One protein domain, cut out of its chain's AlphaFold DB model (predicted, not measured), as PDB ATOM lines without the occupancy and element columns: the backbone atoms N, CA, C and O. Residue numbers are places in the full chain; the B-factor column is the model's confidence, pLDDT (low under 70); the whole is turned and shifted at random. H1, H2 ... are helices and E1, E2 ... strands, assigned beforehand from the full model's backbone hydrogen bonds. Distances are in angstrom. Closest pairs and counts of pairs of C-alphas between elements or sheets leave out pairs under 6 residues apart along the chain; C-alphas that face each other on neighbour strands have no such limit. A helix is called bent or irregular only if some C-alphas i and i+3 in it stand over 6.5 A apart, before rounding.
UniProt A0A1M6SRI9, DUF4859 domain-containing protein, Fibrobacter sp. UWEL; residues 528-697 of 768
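This is residues 528 to 697 of the 768 residues of the protein "DUF4859 domain-containing protein" of Fibrobacter sp. UWEL (UniProt A0A1M6SRI9). A single strongly twisted sheet of six strands makes the core, with H2, H3 and H4 over one face as a second layer and the short helix H1 near the beginning of E1. E3, at one edge of the sheet, runs on into E4, which forms a small separate hairpin with E5 beyond the sheet's end. The printed part has 170 residues, with four named helices and eight named strands in the order H1 E1 H2 E2 E3 E4 E5 E6 E7 E8 H3 H4. The large sheet is mixed, in the order E3 E2 E1 E6 E8 E7, and the class is mixed, helices and strands. The whole is compact, with a radius of gyration of the C-alphas of 15.4 A and spans of 44 by 33 by 31 A.

H1, residues 531 to 537, begins at C-alpha 531 (230.182, 237.676, 326.357). E1 is residues 541 to 548, 22.3 A long. H2, residues 556 to 577, is the longest helix at 32.0 A, from C-alpha 556 (224.782, 235.796, 300.357); it has a kink of 30 degrees near residue 571, and is neither bent nor irregular, but only just: C-alphas 573 and 576 are 6.5 A apart. E2, residues 589 to 597, is 24.4 A long. The short strands E3, residues 611 to 613, E4, residues 616 to 618, and E5, residues 634 to 636, come next. E6, residues 645 to 650, is 15.7 A long, E7 is residues 662 to 664, and E8, residues 667 to 671, is 13.6 A long. H3 is residues 672 to 678, and H4, residues 685 to 694, is 15.1 A long and ends at C-alpha 694 (225.504, 240.539, 326.952).

In the large sheet E3 and E7 are the edge strands. E3 and E2 are parallel, with N 595 and O 611 at 2.8 A. E2 and E1 are parallel, with N 544 and O 591 at 2.8 A. E1 and E6 are parallel, with N 547 and O 647 at 2.9 A. E6 and E8 are parallel, with N 648 and O 668 at 2.8 A. E8 and E7 are antiparallel and form a hairpin, with N 667 and O 664 at 3.2 A. E1, H2 and E2 form a strand-helix-strand unit, two parallel neighbour strands with a helix between, and its crossover is right-handed. H2 is on the sheet at a height of 7.8 A, over E2 and E1, slantwise to the strands; its closest C-alphas to E2 are those of Asn 567 and Val 590, 5.6 A apart. H4 is on the same face at a height of 8.2 A, over E8 and E7, along the strands. H2, with residues 569 to 573 alone, touches H4 at a steep tilt of 58 degrees; the closest C-alphas, those of Ile 569 and Ala 688, are 6.3 A apart. H3 is on the sheet too, with the C-alphas of Val 649 and Ala 672 the closest to E6, 5.2 A apart. H1 is on the sheet at a height of 7.6 A and lies only just over E1, with 3 C-alphas falling on it. E3 runs on into E4 across a break of 2 residues, at 40 degrees. E4 and E5 are an antiparallel hairpin, with N 617 and O 635 at 3.0 A. Every O i to N i+4 pair is within hydrogen-bond range in H1 and H3, against 16 of 18 in H2 and 3 of 6 in H4.

The two C-alphas farthest apart are those of Glu 581 and Ser 601, 46.9 A. The printed part has no cut. The long links are H2 to E2, E2 to E3, E4 to E5 and E6 to E7. The mean pLDDT of the printed part is 78.2; it is under 70 at residue 528 and residues 618 to 633, 652 to 667 and 680 to 683.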
ATOM      1  N   SER A 528     225.977 234.195 334.575       65.44
ATOM      2  CA  SER A 528     226.766 233.239 333.785       65.44
ATOM      3  C   SER A 528     226.403 233.372 332.308       65.44
ATOM      4  O   SER A 528     225.316 233.859 331.990       65.44
ATOM      5  N   GLY A 529     227.302 232.973 331.403       72.94
ATOM      6  CA  GLY A 529     227.064 233.086 329.960       72.94
ATOM      7  C   GLY A 529     227.143 234.522 329.431       72.94
ATOM      8  O   GLY A 529     226.435 234.871 328.487       72.94
ATOM      9  N   LEU A 530     227.966 235.366 330.064       83.50
ATOM     10  CA  LEU A 530     228.287 236.705 329.564       83.50
ATOM     11  C   LEU A 530     229.264 236.616 328.386       83.50
ATOM     12  O   LEU A 530     230.098 235.710 328.325       83.50
ATOM     13  N   THR A 531     229.256 237.615 327.503       87.81
ATOM     14  CA  THR A 531     230.182 237.676 326.357       87.81
ATOM     15  C   THR A 531     231.650 237.640 326.787       87.81
ATOM     16  O   THR A 531     232.480 237.048 326.101       87.81
ATOM     17  N   PHE A 532     231.985 238.182 327.965       87.81
ATOM     18  CA  PHE A 532     233.315 238.022 328.566       87.81
ATOM     19  C   PHE A 532     233.725 236.549 328.688       87.81
ATOM     20  O   PHE A 532     234.805 236.167 328.240       87.81
ATOM     21  N   GLU A 533     232.852 235.714 329.251       86.50
ATOM     22  CA  GLU A 533     233.089 234.283 329.436       86.50
ATOM     23  C   GLU A 533     233.268 233.578 328.087       86.50
ATOM     24  O   GLU A 533     234.214 232.811 327.907       86.50
ATOM     25  N   HIS A 534     232.404 233.883 327.116       87.81
ATOM     26  CA  HIS A 534     232.472 233.311 325.774       87.81
ATOM     27  C   HIS A 534     233.765 233.681 325.042       87.81
ATOM     28  O   HIS A 534     234.422 232.805 324.481       87.81
ATOM     29  N   ILE A 535     234.200 234.942 325.117       91.06
ATOM     30  CA  ILE A 535     235.463 235.390 324.520       91.06
ATOM     31  C   ILE A 535     236.662 234.703 325.193       91.06
ATOM     32  O   ILE A 535     237.578 234.246 324.501       91.06
ATOM     33  N   ILE A 536     236.680 234.598 326.527       87.88
ATOM     34  CA  ILE A 536     237.766 233.921 327.254       87.88
ATOM     35  C   ILE A 536     237.808 232.425 326.903       87.88
ATOM     36  O   ILE A 536     238.865 231.922 326.508       87.88
ATOM     37  N   ASN A 537     236.676 231.722 326.987       88.88
ATOM     38  CA  ASN A 537     236.572 230.289 326.691       88.88
ATOM     39  C   ASN A 537     236.898 229.981 325.221       88.88
ATOM     40  O   ASN A 537     237.594 229.006 324.919       88.88
ATOM     41  N   GLY A 538     236.458 230.856 324.315       88.19
ATOM     42  CA  GLY A 538     236.739 230.822 322.883       88.19
ATOM     43  C   GLY A 538     238.150 231.279 322.501       88.19
ATOM     44  O   GLY A 538     238.492 231.288 321.317       88.19
ATOM     45  N   LYS A 539     239.000 231.628 323.478       89.69
ATOM     46  CA  LYS A 539     240.386 232.082 323.277       89.69
ATOM     47  C   LYS A 539     240.498 233.284 322.333       89.69
ATOM     48  O   LYS A 539     241.341 233.300 321.435       89.69
ATOM     49  N   GLY A 540     239.612 234.262 322.507       88.44
ATOM     50  CA  GLY A 540     239.547 235.467 321.681       88.44
ATOM     51  C   GLY A 540     238.744 235.288 320.393       88.44
ATOM     52  O   GLY A 540     238.735 236.186 319.559       88.44
ATOM     53  N   THR A 541     238.081 234.142 320.200       92.31
ATOM     54  CA  THR A 541     237.144 233.910 319.093       92.31
ATOM     55  C   THR A 541     235.726 233.759 319.627       92.31
ATOM     56  O   THR A 541     235.518 232.977 320.546       92.31
ATOM     57  N   LEU A 542     234.773 234.464 319.020       91.44
ATOM     58  CA  LEU A 542     233.352 234.406 319.348       91.44
ATOM     59  C   LEU A 542     232.569 233.861 318.149       91.44
ATOM     60  O   LEU A 542     232.553 234.464 317.070       91.44
ATOM     61  N   LYS A 543     231.956 232.689 318.309       90.31
ATOM     62  CA  LYS A 543     231.190 232.010 317.262       90.31
ATOM     63  C   LYS A 543     229.708 232.306 317.406       90.31
ATOM     64  O   LYS A 543     229.095 231.935 318.402       90.31
ATOM     65  N   TYR A 544     229.118 232.865 316.361       90.06
ATOM     66  CA  TYR A 544     227.685 233.101 316.285       90.06
ATOM     67  C   TYR A 544     226.962 232.027 315.476       90.06
ATOM     68  O   TYR A 544     227.435 231.573 314.424       90.06
ATOM     69  N   CYS A 545     225.760 231.687 315.934       89.75
ATOM     70  CA  CYS A 545     224.741 231.075 315.097       89.75
ATOM     71  C   CYS A 545     223.576 232.040 314.874       89.75
ATOM     72  O   CYS A 545     223.062 232.645 315.812       89.75
ATOM     73  N   ILE A 546     223.165 232.184 313.617       90.69
ATOM     74  CA  ILE A 546     222.099 233.096 313.217       90.69
ATOM     75  C   ILE A 546     220.802 232.309 313.093       90.69
ATOM     76  O   ILE A 546     220.719 231.384 312.285       90.69
ATOM     77  N   VAL A 547     219.787 232.685 313.865       88.62
ATOM     78  CA  VAL A 547     218.435 232.131 313.749       88.62
ATOM     79  C   VAL A 547     217.615 233.092 312.903       88.62
ATOM     80  O   VAL A 547     217.347 234.210 313.318       88.62
ATOM     81  N   TRP A 548     217.247 232.686 311.693       89.38
ATOM     82  CA  TRP A 548     216.476 233.498 310.756       89.38
ATOM     83  C   TRP A 548     215.053 232.953 310.660       89.38
ATOM     84  O   TRP A 548     214.787 231.970 309.963       89.38
ATOM     85  N   GLU A 549     214.130 233.587 311.381       84.56
ATOM     86  CA  GLU A 549     212.735 233.143 311.432       84.56
ATOM     87  C   GLU A 549     211.934 233.551 310.202       84.56
ATOM     88  O   GLU A 549     210.915 232.941 309.880       84.56
ATOM     89  N   LYS A 550     212.388 234.562 309.465       85.25
ATOM     90  CA  LYS A 550     211.624 235.044 308.325       85.25
ATOM     91  C   LYS A 550     211.484 233.946 307.275       85.25
ATOM     92  O   LYS A 550     212.475 233.396 306.787       85.25
ATOM     93  N   LYS A 551     210.248 233.661 306.856       88.44
ATOM     94  CA  LYS A 551     209.935 232.668 305.803       88.44
ATOM     95  C   LYS A 551     210.235 233.204 304.398       88.44
ATOM     96  O   LYS A 551     209.386 233.196 303.510       88.44
ATOM     97  N   SER A 552     211.439 233.736 304.213       87.81
ATOM     98  CA  SER A 552     211.888 234.357 302.972       87.81
ATOM     99  C   SER A 552     213.370 234.101 302.729       87.81
ATOM    100  O   SER A 552     214.127 233.809 303.657       87.81
ATOM    101  N   ALA A 553     213.776 234.219 301.464       90.38
ATOM    102  CA  ALA A 553     215.145 233.972 301.053       90.38
ATOM    103  C   ALA A 553     216.135 234.981 301.659       90.38
ATOM    104  O   ALA A 553     215.926 236.195 301.641       90.38
ATOM    105  N   LEU A 554     217.260 234.447 302.118       91.19
ATOM    106  CA  LEU A 554     218.394 235.145 302.688       91.19
ATOM    107  C   LEU A 554     219.591 235.003 301.736       91.19
ATOM    108  O   LEU A 554     220.224 233.947 301.651       91.19
ATOM    109  N   SER A 555     219.882 236.068 300.986       90.88
ATOM    110  CA  SER A 555     220.959 236.097 299.987       90.88
ATOM    111  C   SER A 555     222.348 236.125 300.624       90.88
ATOM    112  O   SER A 555     222.502 236.584 301.757       90.88
ATOM    113  N   LYS A 556     223.387 235.705 299.885       89.06
ATOM    114  CA  LYS A 556     224.782 235.796 300.357       89.06
ATOM    115  C   LYS A 556     225.147 237.220 300.790       89.06
ATOM    116  O   LYS A 556     225.722 237.397 301.854       89.06
ATOM    117  N   SER A 557     224.748 238.228 300.010       88.44
ATOM    118  CA  SER A 557     225.004 239.638 300.336       88.44
ATOM    119  C   SER A 557     224.404 240.038 301.685       88.44
ATOM    120  O   SER A 557     225.089 240.664 302.485       88.44
ATOM    121  N   LYS A 558     223.152 239.645 301.970       88.00
ATOM    122  CA  LYS A 558     222.526 239.922 303.272       88.00
ATOM    123  C   LYS A 558     223.245 239.194 304.406       88.00
ATOM    124  O   LYS A 558     223.470 239.780 305.457       88.00
ATOM    125  N   ARG A 559     223.649 237.936 304.191       90.44
ATOM    126  CA  ARG A 559     224.424 237.171 305.184       90.44
ATOM    127  C   ARG A 559     225.772 237.816 305.492       90.44
ATOM    128  O   ARG A 559     226.159 237.871 306.653       90.44
ATOM    129  N   ASP A 560     226.460 238.339 304.480       88.19
ATOM    130  CA  ASP A 560     227.723 239.060 304.658       88.19
ATOM    131  C   ASP A 560     227.522 240.384 305.414       88.19
ATOM    132  O   ASP A 560     228.314 240.706 306.294       88.19
ATOM    133  N   GLN A 561     226.431 241.112 305.151       87.38
ATOM    134  CA  GLN A 561     226.082 242.315 305.918       87.38
ATOM    135  C   GLN A 561     225.743 241.997 307.383       87.38
ATOM    136  O   GLN A 561     226.174 242.725 308.270       87.38
ATOM    137  N   ILE A 562     225.029 240.896 307.656       87.31
ATOM    138  CA  ILE A 562     224.752 240.435 309.030       87.31
ATOM    139  C   ILE A 562     226.061 240.084 309.751       87.31
ATOM    140  O   ILE A 562     226.260 240.495 310.892       87.31
ATOM    141  N   ARG A 563     226.981 239.369 309.087       87.00
ATOM    142  CA  ARG A 563     228.318 239.069 309.633       87.00
ATOM    143  C   ARG A 563     229.080 240.335 309.999       87.00
ATOM    144  O   ARG A 563     229.628 240.411 311.094       87.00
ATOM    145  N   GLN A 564     229.101 241.306 309.087       83.69
ATOM    146  CA  GLN A 564     229.779 242.577 309.307       83.69
ATOM    147  C   GLN A 564     229.164 243.328 310.490       83.69
ATOM    148  O   GLN A 564     229.893 243.748 311.376       83.69
ATOM    149  N   MET A 565     227.834 243.408 310.564       85.62
ATOM    150  CA  MET A 565     227.128 244.060 311.668       85.62
ATOM    151  C   MET A 565     227.475 243.440 313.030       85.62
ATOM    152  O   MET A 565     227.762 244.177 313.968       85.62
ATOM    153  N   ILE A 566     227.484 242.103 313.146       87.00
ATOM    154  CA  ILE A 566     227.823 241.406 314.403       87.00
ATOM    155  C   ILE A 566     229.301 241.621 314.775       87.00
ATOM    156  O   ILE A 566     229.635 241.820 315.945       87.00
ATOM    157  N   ASN A 567     230.191 241.628 313.779       87.12
ATOM    158  CA  ASN A 567     231.593 241.977 313.982       87.12
ATOM    159  C   ASN A 567     231.745 243.417 314.496       87.12
ATOM    160  O   ASN A 567     232.439 243.646 315.485       87.12
ATOM    161  N   ASP A 568     231.065 244.368 313.860       84.06
ATOM    162  CA  ASP A 568     231.150 245.788 314.192       84.06
ATOM    163  C   ASP A 568     230.621 246.065 315.597       84.06
ATOM    164  O   ASP A 568     231.273 246.787 316.348       84.06
ATOM    165  N   ILE A 569     229.497 245.456 316.000       83.69
ATOM    166  CA  ILE A 569     228.984 245.650 317.360       83.69
ATOM    167  C   ILE A 569     229.879 245.012 318.427       83.69
ATOM    168  O   ILE A 569     230.156 245.635 319.453       83.69
ATOM    169  N   THR A 570     230.410 243.812 318.173       87.56
ATOM    170  CA  THR A 570     231.360 243.173 319.099       87.56
ATOM    171  C   THR A 570     232.609 244.039 319.258       87.56
ATOM    172  O   THR A 570     233.091 244.250 320.373       87.56
ATOM    173  N   HIS A 571     233.128 244.583 318.153       85.19
ATOM    174  CA  HIS A 571     234.285 245.470 318.175       85.19
ATOM    175  C   HIS A 571     233.978 246.797 318.877       85.19
ATOM    176  O   HIS A 571     234.794 247.262 319.669       85.19
ATOM    177  N   ALA A 572     232.791 247.373 318.660       84.62
ATOM    178  CA  ALA A 572     232.386 248.633 319.275       84.62
ATOM    179  C   ALA A 572     232.460 248.593 320.806       84.62
ATOM    180  O   ALA A 572     232.897 249.574 321.402       84.62
ATOM    181  N   TRP A 573     232.114 247.459 321.422       89.56
ATOM    182  CA  TRP A 573     232.273 247.234 322.859       89.56
ATOM    183  C   TRP A 573     233.707 246.843 323.243       89.56
ATOM    184  O   TRP A 573     234.317 247.462 324.116       89.56
ATOM    185  N   THR A 574     234.277 245.829 322.589       89.94
ATOM    186  CA  THR A 574     235.526 245.186 323.046       89.94
ATOM    187  C   THR A 574     236.793 245.990 322.765       89.94
ATOM    188  O   THR A 574     237.769 245.837 323.500       89.94
ATOM    189  N   GLN A 575     236.792 246.895 321.778       86.62
ATOM    190  CA  GLN A 575     237.963 247.722 321.446       86.62
ATOM    191  C   GLN A 575     238.499 248.498 322.659       86.62
ATOM    192  O   GLN A 575     239.709 248.674 322.803       86.62
ATOM    193  N   TYR A 576     237.611 248.901 323.572       85.62
ATOM    194  CA  TYR A 576     237.956 249.692 324.748       85.62
ATOM    195  C   TYR A 576     238.608 248.877 325.872       85.62
ATOM    196  O   TYR A 576     239.146 249.471 326.808       85.62
ATOM    197  N   LEU A 577     238.605 247.546 325.789       87.69
ATOM    198  CA  LEU A 577     239.296 246.662 326.733       87.69
ATOM    199  C   LEU A 577     240.751 246.391 326.322       87.69
ATOM    200  O   LEU A 577     241.539 245.902 327.128       87.69
ATOM    201  N   THR A 578     241.141 246.738 325.094       85.06
ATOM    202  CA  THR A 578     242.511 246.549 324.602       85.06
ATOM    203  C   THR A 578     243.522 247.245 325.513       85.06
ATOM    204  O   THR A 578     243.431 248.449 325.760       85.06
ATOM    205  N   GLY A 579     244.491 246.480 326.025       79.19
ATOM    206  CA  GLY A 579     245.530 246.982 326.929       79.19
ATOM    207  C   GLY A 579     245.048 247.366 328.333       79.19
ATOM    208  O   GLY A 579     245.830 247.945 329.091       79.19
ATOM    209  N   PHE A 580     243.797 247.060 328.690       81.81
ATOM    210  CA  PHE A 580     243.188 247.441 329.960       81.81
ATOM    211  C   PHE A 580     243.147 246.280 330.968       81.81
ATOM    212  O   PHE A 580     242.616 245.216 330.667       81.81
ATOM    213  N   GLU A 581     243.689 246.488 332.175       79.62
ATOM    214  CA  GLU A 581     243.509 245.615 333.358       79.62
ATOM    215  C   GLU A 581     243.617 244.100 333.089       79.62
ATOM    216  O   GLU A 581     242.755 243.313 333.485       79.62
ATOM    217  N   GLY A 582     244.676 243.677 332.395       76.88
ATOM    218  CA  GLY A 582     244.937 242.256 332.135       76.88
ATOM    219  C   GLY A 582     244.042 241.608 331.072       76.88
ATOM    220  O   GLY A 582     244.124 240.395 330.888       76.88
ATOM    221  N   TRP A 583     243.225 242.382 330.348       84.88
ATOM    222  CA  TRP A 583     242.467 241.879 329.203       84.88
ATOM    223  C   TRP A 583     243.412 241.254 328.152       84.88
ATOM    224  O   TRP A 583     244.356 241.917 327.711       84.88
ATOM    225  N   PRO A 584     243.193 239.989 327.742       81.31
ATOM    226  CA  PRO A 584     244.201 239.222 327.001       81.31
ATOM    227  C   PRO A 584     244.155 239.382 325.473       81.31
ATOM    228  O   PRO A 584     244.976 238.769 324.787       81.31
ATOM    229  N   TYR A 585     243.207 240.150 324.920       85.69
ATOM    230  CA  TYR A 585     242.967 240.195 323.472       85.69
ATOM    231  C   TYR A 585     242.988 241.618 322.908       85.69
ATOM    232  O   TYR A 585     242.146 242.441 323.252       85.69
ATOM    233  N   ASP A 586     243.874 241.879 321.949       82.81
ATOM    234  CA  ASP A 586     243.876 243.147 321.198       82.81
ATOM    235  C   ASP A 586     242.760 243.210 320.143       82.81
ATOM    236  O   ASP A 586     242.411 244.275 319.640       82.81
ATOM    237  N   ASN A 587     242.215 242.051 319.768       85.00
ATOM    238  CA  ASN A 587     241.095 241.932 318.849       85.00
ATOM    239  C   ASN A 587     240.299 240.658 319.139       85.00
ATOM    240  O   ASN A 587     240.882 239.590 319.340       85.00
ATOM    241  N   VAL A 588     238.972 240.762 319.092       88.50
ATOM    242  CA  VAL A 588     238.060 239.618 319.197       88.50
ATOM    243  C   VAL A 588     237.675 239.170 317.791       88.50
ATOM    244  O   VAL A 588     237.165 239.947 316.990       88.50
ATOM    245  N   ASN A 589     237.949 237.910 317.470       91.12
ATOM    246  CA  ASN A 589     237.644 237.324 316.172       91.12
ATOM    247  C   ASN A 589     236.197 236.814 316.141       91.12
ATOM    248  O   ASN A 589     235.879 235.816 316.785       91.12
ATOM    249  N   VAL A 590     235.331 237.468 315.373       90.44
ATOM    250  CA  VAL A 590     233.915 237.100 315.259       90.44
ATOM    251  C   VAL A 590     233.690 236.205 314.047       90.44
ATOM    252  O   VAL A 590     234.087 236.538 312.931       90.44
ATOM    253  N   VAL A 591     233.021 235.066 314.244       88.88
ATOM    254  CA  VAL A 591     232.741 234.107 313.165       88.88
ATOM    255  C   VAL A 591     231.279 233.670 313.196       88.88
ATOM    256  O   VAL A 591     230.845 233.049 314.159       88.88
ATOM    257  N   ALA A 592     230.524 233.904 312.120       86.69
ATOM    258  CA  ALA A 592     229.170 233.359 311.971       86.69
ATOM    259  C   ALA A 592     229.165 232.160 311.008       86.69
ATOM    260  O   ALA A 592     229.176 232.327 309.780       86.69
ATOM    261  N   THR A 593     229.156 230.947 311.570       79.88
ATOM    262  CA  THR A 593     229.194 229.687 310.800       79.88
ATOM    263  C   THR A 593     227.855 228.962 310.716       79.88
ATOM    264  O   THR A 593     227.712 228.073 309.883       79.88
ATOM    265  N   GLY A 594     226.886 229.283 311.575       89.50
ATOM    266  CA  GLY A 594     225.599 228.585 311.637       89.50
ATOM    267  C   GLY A 594     224.430 229.452 311.178       89.50
ATOM    268  O   GLY A 594     224.339 230.607 311.577       89.50
ATOM    269  N   TRP A 595     223.532 228.878 310.379       93.00
ATOM    270  CA  TRP A 595     222.305 229.514 309.899       93.00
ATOM    271  C   TRP A 595     221.122 228.577 310.131       93.00
ATOM    272  O   TRP A 595     220.963 227.588 309.414       93.00
ATOM    273  N   ALA A 596     220.301 228.870 311.134       92.19
ATOM    274  CA  ALA A 596     219.057 228.158 311.383       92.19
ATOM    275  C   ALA A 596     217.899 228.841 310.643       92.19
ATOM    276  O   ALA A 596     217.641 230.025 310.840       92.19
ATOM    277  N   VAL A 597     217.206 228.094 309.787       93.25
ATOM    278  CA  VAL A 597     216.084 228.551 308.948       93.25
ATOM    279  C   VAL A 597     214.992 227.486 308.922       93.25
ATOM    280  O   VAL A 597     215.276 226.312 309.119       93.25
ATOM    281  N   TYR A 598     213.741 227.845 308.625       90.50
ATOM    282  CA  TYR A 598     212.683 226.829 308.477       90.50
ATOM    283  C   TYR A 598     212.890 225.903 307.268       90.50
ATOM    284  O   TYR A 598     212.491 224.743 307.308       90.50
ATOM    285  N   ASP A 599     213.499 226.408 306.193       93.38
ATOM    286  CA  ASP A 599     213.732 225.669 304.954       93.38
ATOM    287  C   ASP A 599     215.132 225.997 304.416       93.38
ATOM    288  O   ASP A 599     215.500 227.165 304.283       93.38
ATOM    289  N   ALA A 600     215.921 224.968 304.092       94.06
ATOM    290  CA  ALA A 600     217.283 225.135 303.584       94.06
ATOM    291  C   ALA A 600     217.336 225.947 302.277       94.06
ATOM    292  O   ALA A 600     218.350 226.587 302.003       94.06
ATOM    293  N   SER A 601     216.254 225.955 301.489       94.44
ATOM    294  CA  SER A 601     216.135 226.755 300.264       94.44
ATOM    295  C   SER A 601     216.148 228.265 300.514       94.44
ATOM    296  O   SER A 601     216.415 229.031 299.588       94.44
ATOM    297  N   TYR A 602     215.917 228.714 301.753       95.12
ATOM    298  CA  TYR A 602     216.039 230.125 302.107       95.12
ATOM    299  C   TYR A 602     217.495 230.596 302.085       95.12
ATOM    300  O   TYR A 602     217.737 231.773 301.849       95.12
ATOM    301  N   ILE A 603     218.478 229.707 302.249       95.75
ATOM    302  CA  ILE A 603     219.896 230.062 302.135       95.75
ATOM    303  C   ILE A 603     220.322 229.997 300.665       95.75
ATOM    304  O   ILE A 603     220.623 228.933 300.125       95.75
ATOM    305  N   GLN A 604     220.373 231.158 300.012       93.50
ATOM    306  CA  GLN A 604     220.818 231.266 298.618       93.50
ATOM    307  C   GLN A 604     222.343 231.333 298.528       93.50
ATOM    308  O   GLN A 604     222.984 231.940 299.386       93.50
ATOM    309  N   ASP A 605     222.932 230.758 297.479       92.12
ATOM    310  CA  ASP A 605     224.386 230.772 297.253       92.12
ATOM    311  C   ASP A 605     225.172 230.328 298.499       92.12
ATOM    312  O   ASP A 605     226.051 231.037 298.995       92.12
ATOM    313  N   LYS A 606     224.792 229.177 299.065       92.06
ATOM    314  CA  LYS A 606     225.426 228.602 300.258       92.06
ATOM    315  C   LYS A 606     226.938 228.433 300.050       92.06
ATOM    316  O   LYS A 606     227.367 227.845 299.058       92.06
ATOM    317  N   GLN A 607     227.729 228.902 301.010       91.50
ATOM    318  CA  GLN A 607     229.185 228.749 301.028       91.50
ATOM    319  C   GLN A 607     229.612 227.466 301.765       91.50
ATOM    320  O   GLN A 607     228.840 226.865 302.514       91.50
ATOM    321  N   SER A 608     230.841 226.999 301.528       89.12
ATOM    322  CA  SER A 608     231.341 225.729 302.086       89.12
ATOM    323  C   SER A 608     231.559 225.748 303.602       89.12
ATOM    324  O   SER A 608     231.571 224.695 304.229       89.12
ATOM    325  N   ASP A 609     231.751 226.932 304.171       83.69
ATOM    326  CA  ASP A 609     231.936 227.215 305.595       83.69
ATOM    327  C   ASP A 609     230.612 227.481 306.337       83.69
ATOM    328  O   ASP A 609     230.607 227.671 307.553       83.69
ATOM    329  N   GLU A 610     229.476 227.464 305.627       87.81
ATOM    330  CA  GLU A 610     228.146 227.678 306.197       87.81
ATOM    331  C   GLU A 610     227.475 226.352 306.584       87.81
ATOM    332  O   GLU A 610     227.128 225.515 305.741       87.81
ATOM    333  N   ASN A 611     227.203 226.194 307.877       92.38
ATOM    334  CA  ASN A 611     226.310 225.168 308.397       92.38
ATOM    335  C   ASN A 611     224.870 225.682 308.334       92.38
ATOM    336  O   ASN A 611     224.571 226.761 308.840       92.38
ATOM    337  N   VAL A 612     223.978 224.909 307.710       94.31
ATOM    338  CA  VAL A 612     222.552 225.246 307.591       94.31
ATOM    339  C   VAL A 612     221.752 224.245 308.405       94.31
ATOM    340  O   VAL A 612     221.858 223.038 308.176       94.31
ATOM    341  N   TYR A 613     220.958 224.751 309.342       92.56
ATOM    342  CA  TYR A 613     220.125 223.967 310.241       92.56
ATOM    343  C   TYR A 613     218.652 224.219 309.919       92.56
ATOM    344  O   TYR A 613     218.226 225.363 309.806       92.56
ATOM    345  N   THR A 614     217.877 223.147 309.770       92.56
ATOM    346  CA  THR A 614     216.428 223.222 309.491       92.56
ATOM    347  C   THR A 614     215.575 222.571 310.569       92.56
ATOM    348  O   THR A 614     214.363 222.433 310.421       92.56
ATOM    349  N   SER A 615     216.211 222.115 311.647       86.69
ATOM    350  CA  SER A 615     215.511 221.575 312.802       86.69
ATOM    351  C   SER A 615     214.773 222.698 313.514       86.69
ATOM    352  O   SER A 615     215.327 223.779 313.725       86.69
ATOM    353  N   THR A 616     213.541 222.417 313.919       83.12
ATOM    354  CA  THR A 616     212.739 223.341 314.711       83.12
ATOM    355  C   THR A 616     212.531 222.809 316.121       83.12
ATOM    356  O   THR A 616     212.558 221.598 316.358       83.12
ATOM    357  N   LYS A 617     212.324 223.719 317.071       74.38
ATOM    358  CA  LYS A 617     211.881 223.398 318.429       74.38
ATOM    359  C   LYS A 617     210.617 224.194 318.737       74.38
ATOM    360  O   LYS A 617     210.488 225.343 318.321       74.38
ATOM    361  N   THR A 618     209.678 223.553 319.426       66.00
ATOM    362  CA  THR A 618     208.589 224.258 320.100       66.00
ATOM    363  C   THR A 618     209.162 224.819 321.382       66.00
ATOM    364  O   THR A 618     209.847 224.100 322.105       66.00
ATOM    365  N   ASP A 619     208.894 226.093 321.604       61.31
ATOM    366  CA  ASP A 619     209.309 226.871 322.756       61.31
ATOM    367  C   ASP A 619     209.455 226.082 324.077       61.31
ATOM    368  O   ASP A 619     208.561 225.349 324.513       61.31
ATOM    369  N   GLY A 620     210.641 226.222 324.665       48.91
ATOM    370  CA  GLY A 620     211.192 225.392 325.728       48.91
ATOM    371  C   GLY A 620     212.693 225.205 325.517       48.91
ATOM    372  O   GLY A 620     213.097 224.317 324.774       48.91
ATOM    373  N   MET A 621     213.496 226.065 326.157       40.47
ATOM    374  CA  MET A 621     214.969 226.039 326.241       40.47
ATOM    375  C   MET A 621     215.721 225.512 325.001       40.47
ATOM    376  O   MET A 621     215.911 224.312 324.767       40.47
ATOM    377  N   VAL A 622     216.274 226.452 324.246       40.09
ATOM    378  CA  VAL A 622     217.319 226.247 323.236       40.09
ATOM    379  C   VAL A 622     218.663 226.026 323.959       40.09
ATOM    380  O   VAL A 622     219.547 226.870 323.981       40.09
ATOM    381  N   GLY A 623     218.788 224.862 324.608       46.25
ATOM    382  CA  GLY A 623     219.977 224.481 325.383       46.25
ATOM    383  C   GLY A 623     220.059 225.159 326.755       46.25
ATOM    384  O   GLY A 623     219.041 225.545 327.324       46.25
ATOM    385  N   SER A 624     221.272 225.308 327.302       41.03
ATOM    386  CA  SER A 624     221.553 226.027 328.567       41.03
ATOM    387  C   SER A 624     221.274 227.540 328.499       41.03
ATOM    388  O   SER A 624     221.491 228.244 329.483       41.03
ATOM    389  N   TYR A 625     220.828 228.036 327.344       46.41
ATOM    390  CA  TYR A 625     220.610 229.439 327.033       46.41
ATOM    391  C   TYR A 625     219.102 229.692 326.863       46.41
ATOM    392  O   TYR A 625     218.393 228.938 326.191       46.41
ATOM    393  N   TYR A 626     218.577 230.704 327.557       45.16
ATOM    394  CA  TYR A 626     217.142 230.992 327.601       45.16
ATOM    395  C   TYR A 626     216.659 231.550 326.255       45.16
ATOM    396  O   TYR A 626     217.071 232.632 325.856       45.16
ATOM    397  N   THR A 627     215.724 230.865 325.596       44.81
ATOM    398  CA  THR A 627     214.801 231.508 324.648       44.81
ATOM    399  C   THR A 627     213.529 231.896 325.385       44.81
ATOM    400  O   THR A 627     213.042 231.134 326.227       44.81
ATOM    401  N   LEU A 628     213.011 233.091 325.097       47.91
ATOM    402  CA  LEU A 628     211.770 233.597 325.678       47.91
ATOM    403  C   LEU A 628     210.581 232.705 325.306       47.91
ATOM    404  O   LEU A 628     210.530 232.150 324.211       47.91
ATOM    405  N   ASN A 629     209.622 232.614 326.231       45.16
ATOM    406  CA  ASN A 629     208.401 231.842 326.047       45.16
ATOM    407  C   ASN A 629     207.424 232.613 325.123       45.16
ATOM    408  O   ASN A 629     206.539 233.321 325.604       45.16
ATOM    409  N   PHE A 630     207.599 232.530 323.801       53.22
ATOM    410  CA  PHE A 630     206.706 233.061 322.761       53.22
ATOM    411  C   PHE A 630     205.436 232.205 322.567       53.22
ATOM    412  O   PHE A 630     205.020 231.905 321.439       53.22
ATOM    413  N   GLY A 631     204.812 231.776 323.666       49.28
ATOM    414  CA  GLY A 631     203.490 231.150 323.655       49.28
ATOM    415  C   GLY A 631     203.405 229.826 322.888       49.28
ATOM    416  O   GLY A 631     202.349 229.522 322.331       49.28
ATOM    417  N   GLY A 632     204.486 229.035 322.834       54.28
ATOM    418  CA  GLY A 632     204.474 227.721 322.171       54.28
ATOM    419  C   GLY A 632     204.699 227.756 320.654       54.28
ATOM    420  O   GLY A 632     204.335 226.806 319.957       54.28
ATOM    421  N   SER A 633     205.284 228.834 320.126       62.00
ATOM    422  CA  SER A 633     205.633 228.946 318.705       62.00
ATOM    423  C   SER A 633     206.787 227.999 318.325       62.00
ATOM    424  O   SER A 633     207.712 227.771 319.102       62.00
ATOM    425  N   VAL A 634     206.724 227.412 317.124       72.44
ATOM    426  CA  VAL A 634     207.778 226.541 316.568       72.44
ATOM    427  C   VAL A 634     208.783 227.411 315.828       72.44
ATOM    428  O   VAL A 634     208.369 228.065 314.881       72.44
ATOM    429  N   GLN A 635     210.065 227.379 316.205       77.38
ATOM    430  CA  GLN A 635     211.122 228.238 315.642       77.38
ATOM    431  C   GLN A 635     212.330 227.423 315.146       77.38
ATOM    432  O   GLN A 635     212.546 226.310 315.642       77.38
ATOM    433  N   PRO A 636     213.121 227.918 314.169       85.06
ATOM    434  CA  PRO A 636     214.385 227.297 313.790       85.06
ATOM    435  C   PRO A 636     215.370 227.369 314.959       85.06
ATOM    436  O   PRO A 636     215.363 228.330 315.720       85.06
ATOM    437  N   TYR A 637     216.239 226.371 315.095       83.25
ATOM    438  CA  TYR A 637     217.200 226.330 316.198       83.25
ATOM    439  C   TYR A 637     218.584 225.843 315.757       83.25
ATOM    440  O   TYR A 637     218.724 224.965 314.900       83.25
ATOM    441  N   CYS A 638     219.605 226.414 316.392       84.19
ATOM    442  CA  CYS A 638     221.006 226.050 316.237       84.19
ATOM    443  C   CYS A 638     221.401 224.953 317.236       84.19
ATOM    444  O   CYS A 638     221.202 225.155 318.422       84.19
ATOM    445  N   PRO A 639     222.000 223.822 316.825       81.12
ATOM    446  CA  PRO A 639     222.417 222.769 317.755       81.12
ATOM    447  C   PRO A 639     223.434 223.237 318.810       81.12
ATOM    448  O   PRO A 639     224.440 223.862 318.459       81.12
ATOM    449  N   ASP A 640     223.210 222.870 320.077       70.75
ATOM    450  CA  ASP A 640     224.089 223.213 321.206       70.75
ATOM    451  C   ASP A 640     225.548 222.793 320.962       70.75
ATOM    452  O   ASP A 640     225.836 221.766 320.340       70.75
ATOM    453  N   GLY A 641     226.484 223.588 321.488       72.56
ATOM    454  CA  GLY A 641     227.924 223.320 321.410       72.56
ATOM    455  C   GLY A 641     228.559 223.603 320.044       72.56
ATOM    456  O   GLY A 641     229.741 223.312 319.852       72.56
ATOM    457  N   THR A 642     227.806 224.159 319.090       75.62
ATOM    458  CA  THR A 642     228.327 224.565 317.768       75.62
ATOM    459  C   THR A 642     228.605 226.067 317.644       75.62
ATOM    460  O   THR A 642     229.208 226.495 316.659       75.62
ATOM    461  N   TYR A 643     228.205 226.847 318.645       85.06
ATOM    462  CA  TYR A 643     228.330 228.300 318.730       85.06
ATOM    463  C   TYR A 643     228.525 228.718 320.194       85.06
ATOM    464  O   TYR A 643     228.270 227.919 321.098       85.06
ATOM    465  N   ASP A 644     228.963 229.958 320.389       85.81
ATOM    466  CA  ASP A 644     229.093 230.607 321.694       85.81
ATOM    467  C   ASP A 644     227.899 231.545 321.948       85.81
ATOM    468  O   ASP A 644     227.357 231.569 323.047       85.81
ATOM    469  N   GLU A 645     227.437 232.258 320.911       85.06
ATOM    470  CA  GLU A 645     226.302 233.188 320.991       85.06
ATOM    471  C   GLU A 645     225.279 233.000 319.860       85.06
ATOM    472  O   GLU A 645     225.589 232.491 318.774       85.06
ATOM    473  N   ILE A 646     224.037 233.424 320.108       83.62
ATOM    474  CA  ILE A 646     222.951 233.406 319.116       83.62
ATOM    475  C   ILE A 646     222.597 234.831 318.708       83.62
ATOM    476  O   ILE A 646     222.443 235.707 319.551       83.62
ATOM    477  N   PHE A 647     222.387 235.036 317.410       86.06
ATOM    478  CA  PHE A 647     221.698 236.216 316.897       86.06
ATOM    479  C   PHE A 647     220.388 235.786 316.236       86.06
ATOM    480  O   PHE A 647     220.388 235.181 315.161       86.06
ATOM    481  N   GLN A 648     219.271 236.055 316.901       83.31
ATOM    482  CA  GLN A 648     217.939 235.660 316.471       83.31
ATOM    483  C   GLN A 648     217.222 236.826 315.797       83.31
ATOM    484  O   GLN A 648     216.916 237.848 316.404       83.31
ATOM    485  N   VAL A 649     216.944 236.647 314.512       83.62
ATOM    486  CA  VAL A 649     216.184 237.568 313.682       83.62
ATOM    487  C   VAL A 649     214.731 237.114 313.662       83.62
ATOM    488  O   VAL A 649     214.380 236.149 312.973       83.62
ATOM    489  N   VAL A 650     213.911 237.802 314.451       78.69
ATOM    490  CA  VAL A 650     212.523 237.431 314.757       78.69
ATOM    491  C   VAL A 650     211.580 237.919 313.653       78.69
ATOM    492  O   VAL A 650     211.651 239.080 313.253       78.69
ATOM    493  N   ASP A 651     210.692 237.052 313.160       77.12
ATOM    494  CA  ASP A 651     209.695 237.385 312.123       77.12
ATOM    495  C   ASP A 651     208.430 237.955 312.791       77.12
ATOM    496  O   ASP A 651     207.680 237.232 313.453       77.12
ATOM    497  N   GLY A 652     208.212 239.268 312.695       64.12
ATOM    498  CA  GLY A 652     207.187 239.967 313.470       64.12
ATOM    499  C   GLY A 652     205.799 239.961 312.822       64.12
ATOM    500  O   GLY A 652     205.609 240.581 311.787       64.12
ATOM    501  N   TYR A 653     204.801 239.341 313.468       49.62
ATOM    502  CA  TYR A 653     203.400 239.815 313.512       49.62
ATOM    503  C   TYR A 653     202.600 239.036 314.578       49.62
ATOM    504  O   TYR A 653     201.792 238.158 314.276       49.62
ATOM    505  N   THR A 654     202.800 239.369 315.854       48.78
ATOM    506  CA  THR A 654     201.788 239.137 316.906       48.78
ATOM    507  C   THR A 654     201.697 240.381 317.794       48.78
ATOM    508  O   THR A 654     202.595 241.214 317.755       48.78
ATOM    509  N   GLU A 655     200.637 240.539 318.597       39.44
ATOM    510  CA  GLU A 655     200.479 241.656 319.563       39.44
ATOM    511  C   GLU A 655     201.689 241.851 320.503       39.44
ATOM    512  O   GLU A 655     201.827 242.907 321.111       39.44
ATOM    513  N   TYR A 656     202.583 240.861 320.585       40.91
ATOM    514  CA  TYR A 656     203.821 240.908 321.352       40.91
ATOM    515  C   TYR A 656     205.005 241.533 320.588       40.91
ATOM    516  O   TYR A 656     205.888 242.075 321.236       40.91
ATOM    517  N   SER A 657     205.038 241.528 319.245       44.03
ATOM    518  CA  SER A 657     206.258 241.724 318.431       44.03
ATOM    519  C   SER A 657     206.697 243.170 318.150       44.03
ATOM    520  O   SER A 657     207.734 243.362 317.524       44.03
ATOM    521  N   THR A 658     205.967 244.202 318.578       41.78
ATOM    522  CA  THR A 658     206.390 245.604 318.346       41.78
ATOM    523  C   THR A 658     207.428 246.102 319.354       41.78
ATOM    524  O   THR A 658     208.034 247.148 319.132       41.78
ATOM    525  N   ASN A 659     207.641 245.353 320.444       46.25
ATOM    526  CA  ASN A 659     208.461 245.754 321.590       46.25
ATOM    527  C   ASN A 659     209.485 244.663 321.994       46.25
ATOM    528  O   ASN A 659     209.908 244.640 323.145       46.25
ATOM    529  N   MET A 660     209.834 243.720 321.105       52.34
ATOM    530  CA  MET A 660     210.648 242.541 321.468       52.34
ATOM    531  C   MET A 660     212.104 242.690 321.046       52.34
ATOM    532  O   MET A 660     212.509 242.245 319.973       52.34
ATOM    533  N   TRP A 661     212.874 243.283 321.943       60.50
ATOM    534  CA  TRP A 661     214.328 243.363 321.911       60.50
ATOM    535  C   TRP A 661     214.799 242.861 323.271       60.50
ATOM    536  O   TRP A 661     214.082 243.020 324.262       60.50
ATOM    537  N   GLY A 662     215.907 242.137 323.315       59.47
ATOM    538  CA  GLY A 662     216.384 241.653 324.597       59.47
ATOM    539  C   GLY A 662     217.605 240.763 324.520       59.47
ATOM    540  O   GLY A 662     218.035 240.306 323.454       59.47
ATOM    541  N   PHE A 663     218.076 240.459 325.722       60.25
ATOM    542  CA  PHE A 663     219.195 239.583 326.003       60.25
ATOM    543  C   PHE A 663     218.828 238.526 327.047       60.25
ATOM    544  O   PHE A 663     218.182 238.820 328.053       60.25
ATOM    545  N   ALA A 664     219.314 237.301 326.845       52.44
ATOM    546  CA  ALA A 664     219.482 236.315 327.907       52.44
ATOM    547  C   ALA A 664     220.570 235.302 327.524       52.44
ATOM    548  O   ALA A 664     220.528 234.716 326.444       52.44
ATOM    549  N   GLY A 665     221.530 235.074 328.428       53.31
ATOM    550  CA  GLY A 665     222.538 234.010 328.318       53.31
ATOM    551  C   GLY A 665     223.252 233.962 326.962       53.31
ATOM    552  O   GLY A 665     223.152 232.973 326.255       53.31
ATOM    553  N   GLY A 666     223.921 235.031 326.545       58.00
ATOM    554  CA  GLY A 666     224.673 235.057 325.280       58.00
ATOM    555  C   GLY A 666     223.840 235.038 323.995       58.00
ATOM    556  O   GLY A 666     224.349 234.651 322.946       58.00
ATOM    557  N   GLY A 667     222.562 235.408 324.048       68.69
ATOM    558  CA  GLY A 667     221.711 235.534 322.867       68.69
ATOM    559  C   GLY A 667     221.178 236.951 322.690       68.69
ATOM    560  O   GLY A 667     220.830 237.598 323.671       68.69
ATOM    561  N   LEU A 668     221.102 237.408 321.440       76.88
ATOM    562  CA  LEU A 668     220.514 238.685 321.038       76.88
ATOM    563  C   LEU A 668     219.320 238.430 320.107       76.88
ATOM    564  O   LEU A 668     219.480 237.736 319.101       76.88
ATOM    565  N   TRP A 669     218.149 239.002 320.402       77.19
ATOM    566  CA  TRP A 669     216.949 238.914 319.552       77.19
ATOM    567  C   TRP A 669     216.486 240.279 319.067       77.19
ATOM    568  O   TRP A 669     216.318 241.217 319.843       77.19
ATOM    569  N   VAL A 670     216.281 240.371 317.754       76.38
ATOM    570  CA  VAL A 670     216.019 241.628 317.051       76.38
ATOM    571  C   VAL A 670     215.003 241.362 315.942       76.38
ATOM    572  O   VAL A 670     215.136 240.396 315.190       76.38
ATOM    573  N   ALA A 671     213.976 242.207 315.819       77.12
ATOM    574  CA  ALA A 671     212.979 242.074 314.759       77.12
ATOM    575  C   ALA A 671     213.607 242.184 313.358       77.12
ATOM    576  O   ALA A 671     214.469 243.037 313.100       77.12
ATOM    577  N   ALA A 672     213.139 241.338 312.440       78.00
ATOM    578  CA  ALA A 672     213.654 241.224 311.082       78.00
ATOM    579  C   ALA A 672     213.604 242.546 310.315       78.00
ATOM    580  O   ALA A 672     214.564 242.890 309.632       78.00
ATOM    581  N   GLU A 673     212.529 243.318 310.461       77.19
ATOM    582  CA  GLU A 673     212.347 244.597 309.774       77.19
ATOM    583  C   GLU A 673     213.411 245.619 310.193       77.19
ATOM    584  O   GLU A 673     213.911 246.387 309.368       77.19
ATOM    585  N   HIS A 674     213.797 245.612 311.472       76.12
ATOM    586  CA  HIS A 674     214.831 246.507 311.981       76.12
ATOM    587  C   HIS A 674     216.223 246.082 311.524       76.12
ATOM    588  O   HIS A 674     216.981 246.923 311.050       76.12
ATOM    589  N   VAL A 675     216.539 244.781 311.572       77.94
ATOM    590  CA  VAL A 675     217.802 244.274 311.013       77.94
ATOM    591  C   VAL A 675     217.891 244.637 309.532       77.94
ATOM    592  O   VAL A 675     218.843 245.288 309.117       77.94
ATOM    593  N   GLU A 676     216.880 244.275 308.736       80.19
ATOM    594  CA  GLU A 676     216.884 244.473 307.283       80.19
ATOM    595  C   GLU A 676     216.932 245.947 306.863       80.19
ATOM    596  O   GLU A 676     217.545 246.246 305.839       80.19
ATOM    597  N   SER A 677     216.320 246.860 307.624       74.62
ATOM    598  CA  SER A 677     216.355 248.301 307.317       74.62
ATOM    599  C   SER A 677     217.706 248.964 307.598       74.62
ATOM    600  O   SER A 677     217.964 250.031 307.047       74.62
ATOM    601  N   MET A 678     218.570 248.335 308.400       70.44
ATOM    602  CA  MET A 678     219.844 248.912 308.843       70.44
ATOM    603  C   MET A 678     221.077 248.206 308.254       70.44
ATOM    604  O   MET A 678     222.203 248.678 308.426       70.44
ATOM    605  N   LEU A 679     220.904 247.081 307.542       77.00
ATOM    606  CA  LEU A 679     222.016 246.350 306.919       77.00
ATOM    607  C   LEU A 679     222.789 247.239 305.930       77.00
ATOM    608  O   LEU A 679     222.306 247.557 304.845       77.00
ATOM    609  N   GLY A 680     224.044 247.546 306.271       64.94
ATOM    610  CA  GLY A 680     224.954 248.350 305.447       64.94
ATOM    611  C   GLY A 680     225.048 249.832 305.824       64.94
ATOM    612  O   GLY A 680     225.876 250.521 305.240       64.94
ATOM    613  N   GLU A 681     224.273 250.298 306.808       66.69
ATOM    614  CA  GLU A 681     224.248 251.701 307.271       66.69
ATOM    615  C   GLU A 681     225.047 251.922 308.580       66.69
ATOM    616  O   GLU A 681     225.051 253.014 309.144       66.69
ATOM    617  N   GLY A 682     225.746 250.891 309.072       65.19
ATOM    618  CA  GLY A 682     226.496 250.903 310.336       65.19
ATOM    619  C   GLY A 682     225.826 250.081 311.441       65.19
ATOM    620  O   GLY A 682     224.983 249.227 311.166       65.19
ATOM    621  N   ILE A 683     226.229 250.305 312.695       69.69
ATOM    622  CA  ILE A 683     225.698 249.578 313.858       69.69
ATOM    623  C   ILE A 683     224.301 250.123 314.208       69.69
ATOM    624  O   ILE A 683     224.185 251.314 314.508       69.69
ATOM    625  N   PRO A 684     223.242 249.292 314.222       72.56
ATOM    626  CA  PRO A 684     221.914 249.744 314.627       72.56
ATOM    627  C   PRO A 684     221.881 250.116 316.114       72.56
ATOM    628  O   PRO A 684     222.381 249.359 316.940       72.56
ATOM    629  N   HIS A 685     221.248 251.243 316.466       74.88
ATOM    630  CA  HIS A 685     221.126 251.708 317.862       74.88
ATOM    631  C   HIS A 685     220.594 250.619 318.802       74.88
ATOM    632  O   HIS A 685     221.197 250.375 319.842       74.88
ATOM    633  N   ILE A 686     219.513 249.935 318.413       76.94
ATOM    634  CA  ILE A 686     218.910 248.877 319.232       76.94
ATOM    635  C   ILE A 686     219.894 247.718 319.395       76.94
ATOM    636  O   ILE A 686     220.163 247.289 320.503       76.94
ATOM    637  N   VAL A 687     220.528 247.269 318.309       77.38
ATOM    638  CA  VAL A 687     221.566 246.223 318.368       77.38
ATOM    639  C   VAL A 687     222.727 246.640 319.281       77.38
ATOM    640  O   VAL A 687     223.272 245.811 320.011       77.38
ATOM    641  N   ALA A 688     223.092 247.925 319.281       80.44
ATOM    642  CA  ALA A 688     224.120 248.455 320.163       80.44
ATOM    643  C   ALA A 688     223.723 248.460 321.638       80.44
ATOM    644  O   ALA A 688     224.544 248.101 322.476       80.44
ATOM    645  N   HIS A 689     222.479 248.820 321.935       84.06
ATOM    646  CA  HIS A 689     221.915 248.781 323.278       84.06
ATOM    647  C   HIS A 689     221.825 247.342 323.802       84.06
ATOM    648  O   HIS A 689     222.451 247.003 324.801       84.06
ATOM    649  N   GLU A 690     221.147 246.465 323.060       79.31
ATOM    650  CA  GLU A 690     220.871 245.099 323.505       79.31
ATOM    651  C   GLU A 690     222.149 244.272 323.713       79.31
ATOM    652  O   GLU A 690     222.250 243.483 324.647       79.31
ATOM    653  N   SER A 691     223.171 244.486 322.878       82.19
ATOM    654  CA  SER A 691     224.468 243.816 323.043       82.19
ATOM    655  C   SER A 691     225.219 244.224 324.317       82.19
ATOM    656  O   SER A 691     226.044 243.448 324.799       82.19
ATOM    657  N   GLY A 692     224.936 245.396 324.896       86.69
ATOM    658  CA  GLY A 692     225.515 245.807 326.176       86.69
ATOM    659  C   GLY A 692     225.033 244.943 327.343       86.69
ATOM    660  O   GLY A 692     225.808 244.654 328.261       86.69
ATOM    661  N   HIS A 693     223.806 244.421 327.267       82.06
ATOM    662  CA  HIS A 693     223.306 243.449 328.236       82.06
ATOM    663  C   HIS A 693     224.095 242.132 328.196       82.06
ATOM    664  O   HIS A 693     224.320 241.541 329.255       82.06
ATOM    665  N   ASN A 694     224.633 241.721 327.036       81.69
ATOM    666  CA  ASN A 694     225.504 240.539 326.952       81.69
ATOM    667  C   ASN A 694     226.793 240.679 327.771       81.69
ATOM    668  O   ASN A 694     227.371 239.681 328.213       81.69
ATOM    669  N   PHE A 695     227.225 241.915 328.017       86.31
ATOM    670  CA  PHE A 695     228.351 242.235 328.887       86.31
ATOM    671  C   PHE A 695     227.950 242.462 330.353       86.31
ATOM    672  O   PHE A 695     228.807 242.776 331.175       86.31
ATOM    673  N   GLY A 696     226.677 242.265 330.705       81.19
ATOM    674  CA  GLY A 696     226.171 242.402 332.070       81.19
ATOM    675  C   GLY A 696     225.771 243.827 332.454       81.19
ATOM    676  O   GLY A 696     225.610 244.103 333.645       81.19
ATOM    677  N   LEU A 697     225.616 244.734 331.484       86.00
ATOM    678  CA  LEU A 697     225.160 246.101 331.740       86.00
ATOM    679  C   LEU A 697     223.620 246.151 331.794       86.00
ATOM    680  O   LEU A 697     222.987 245.569 330.920       86.00
TER     681      LEU A 697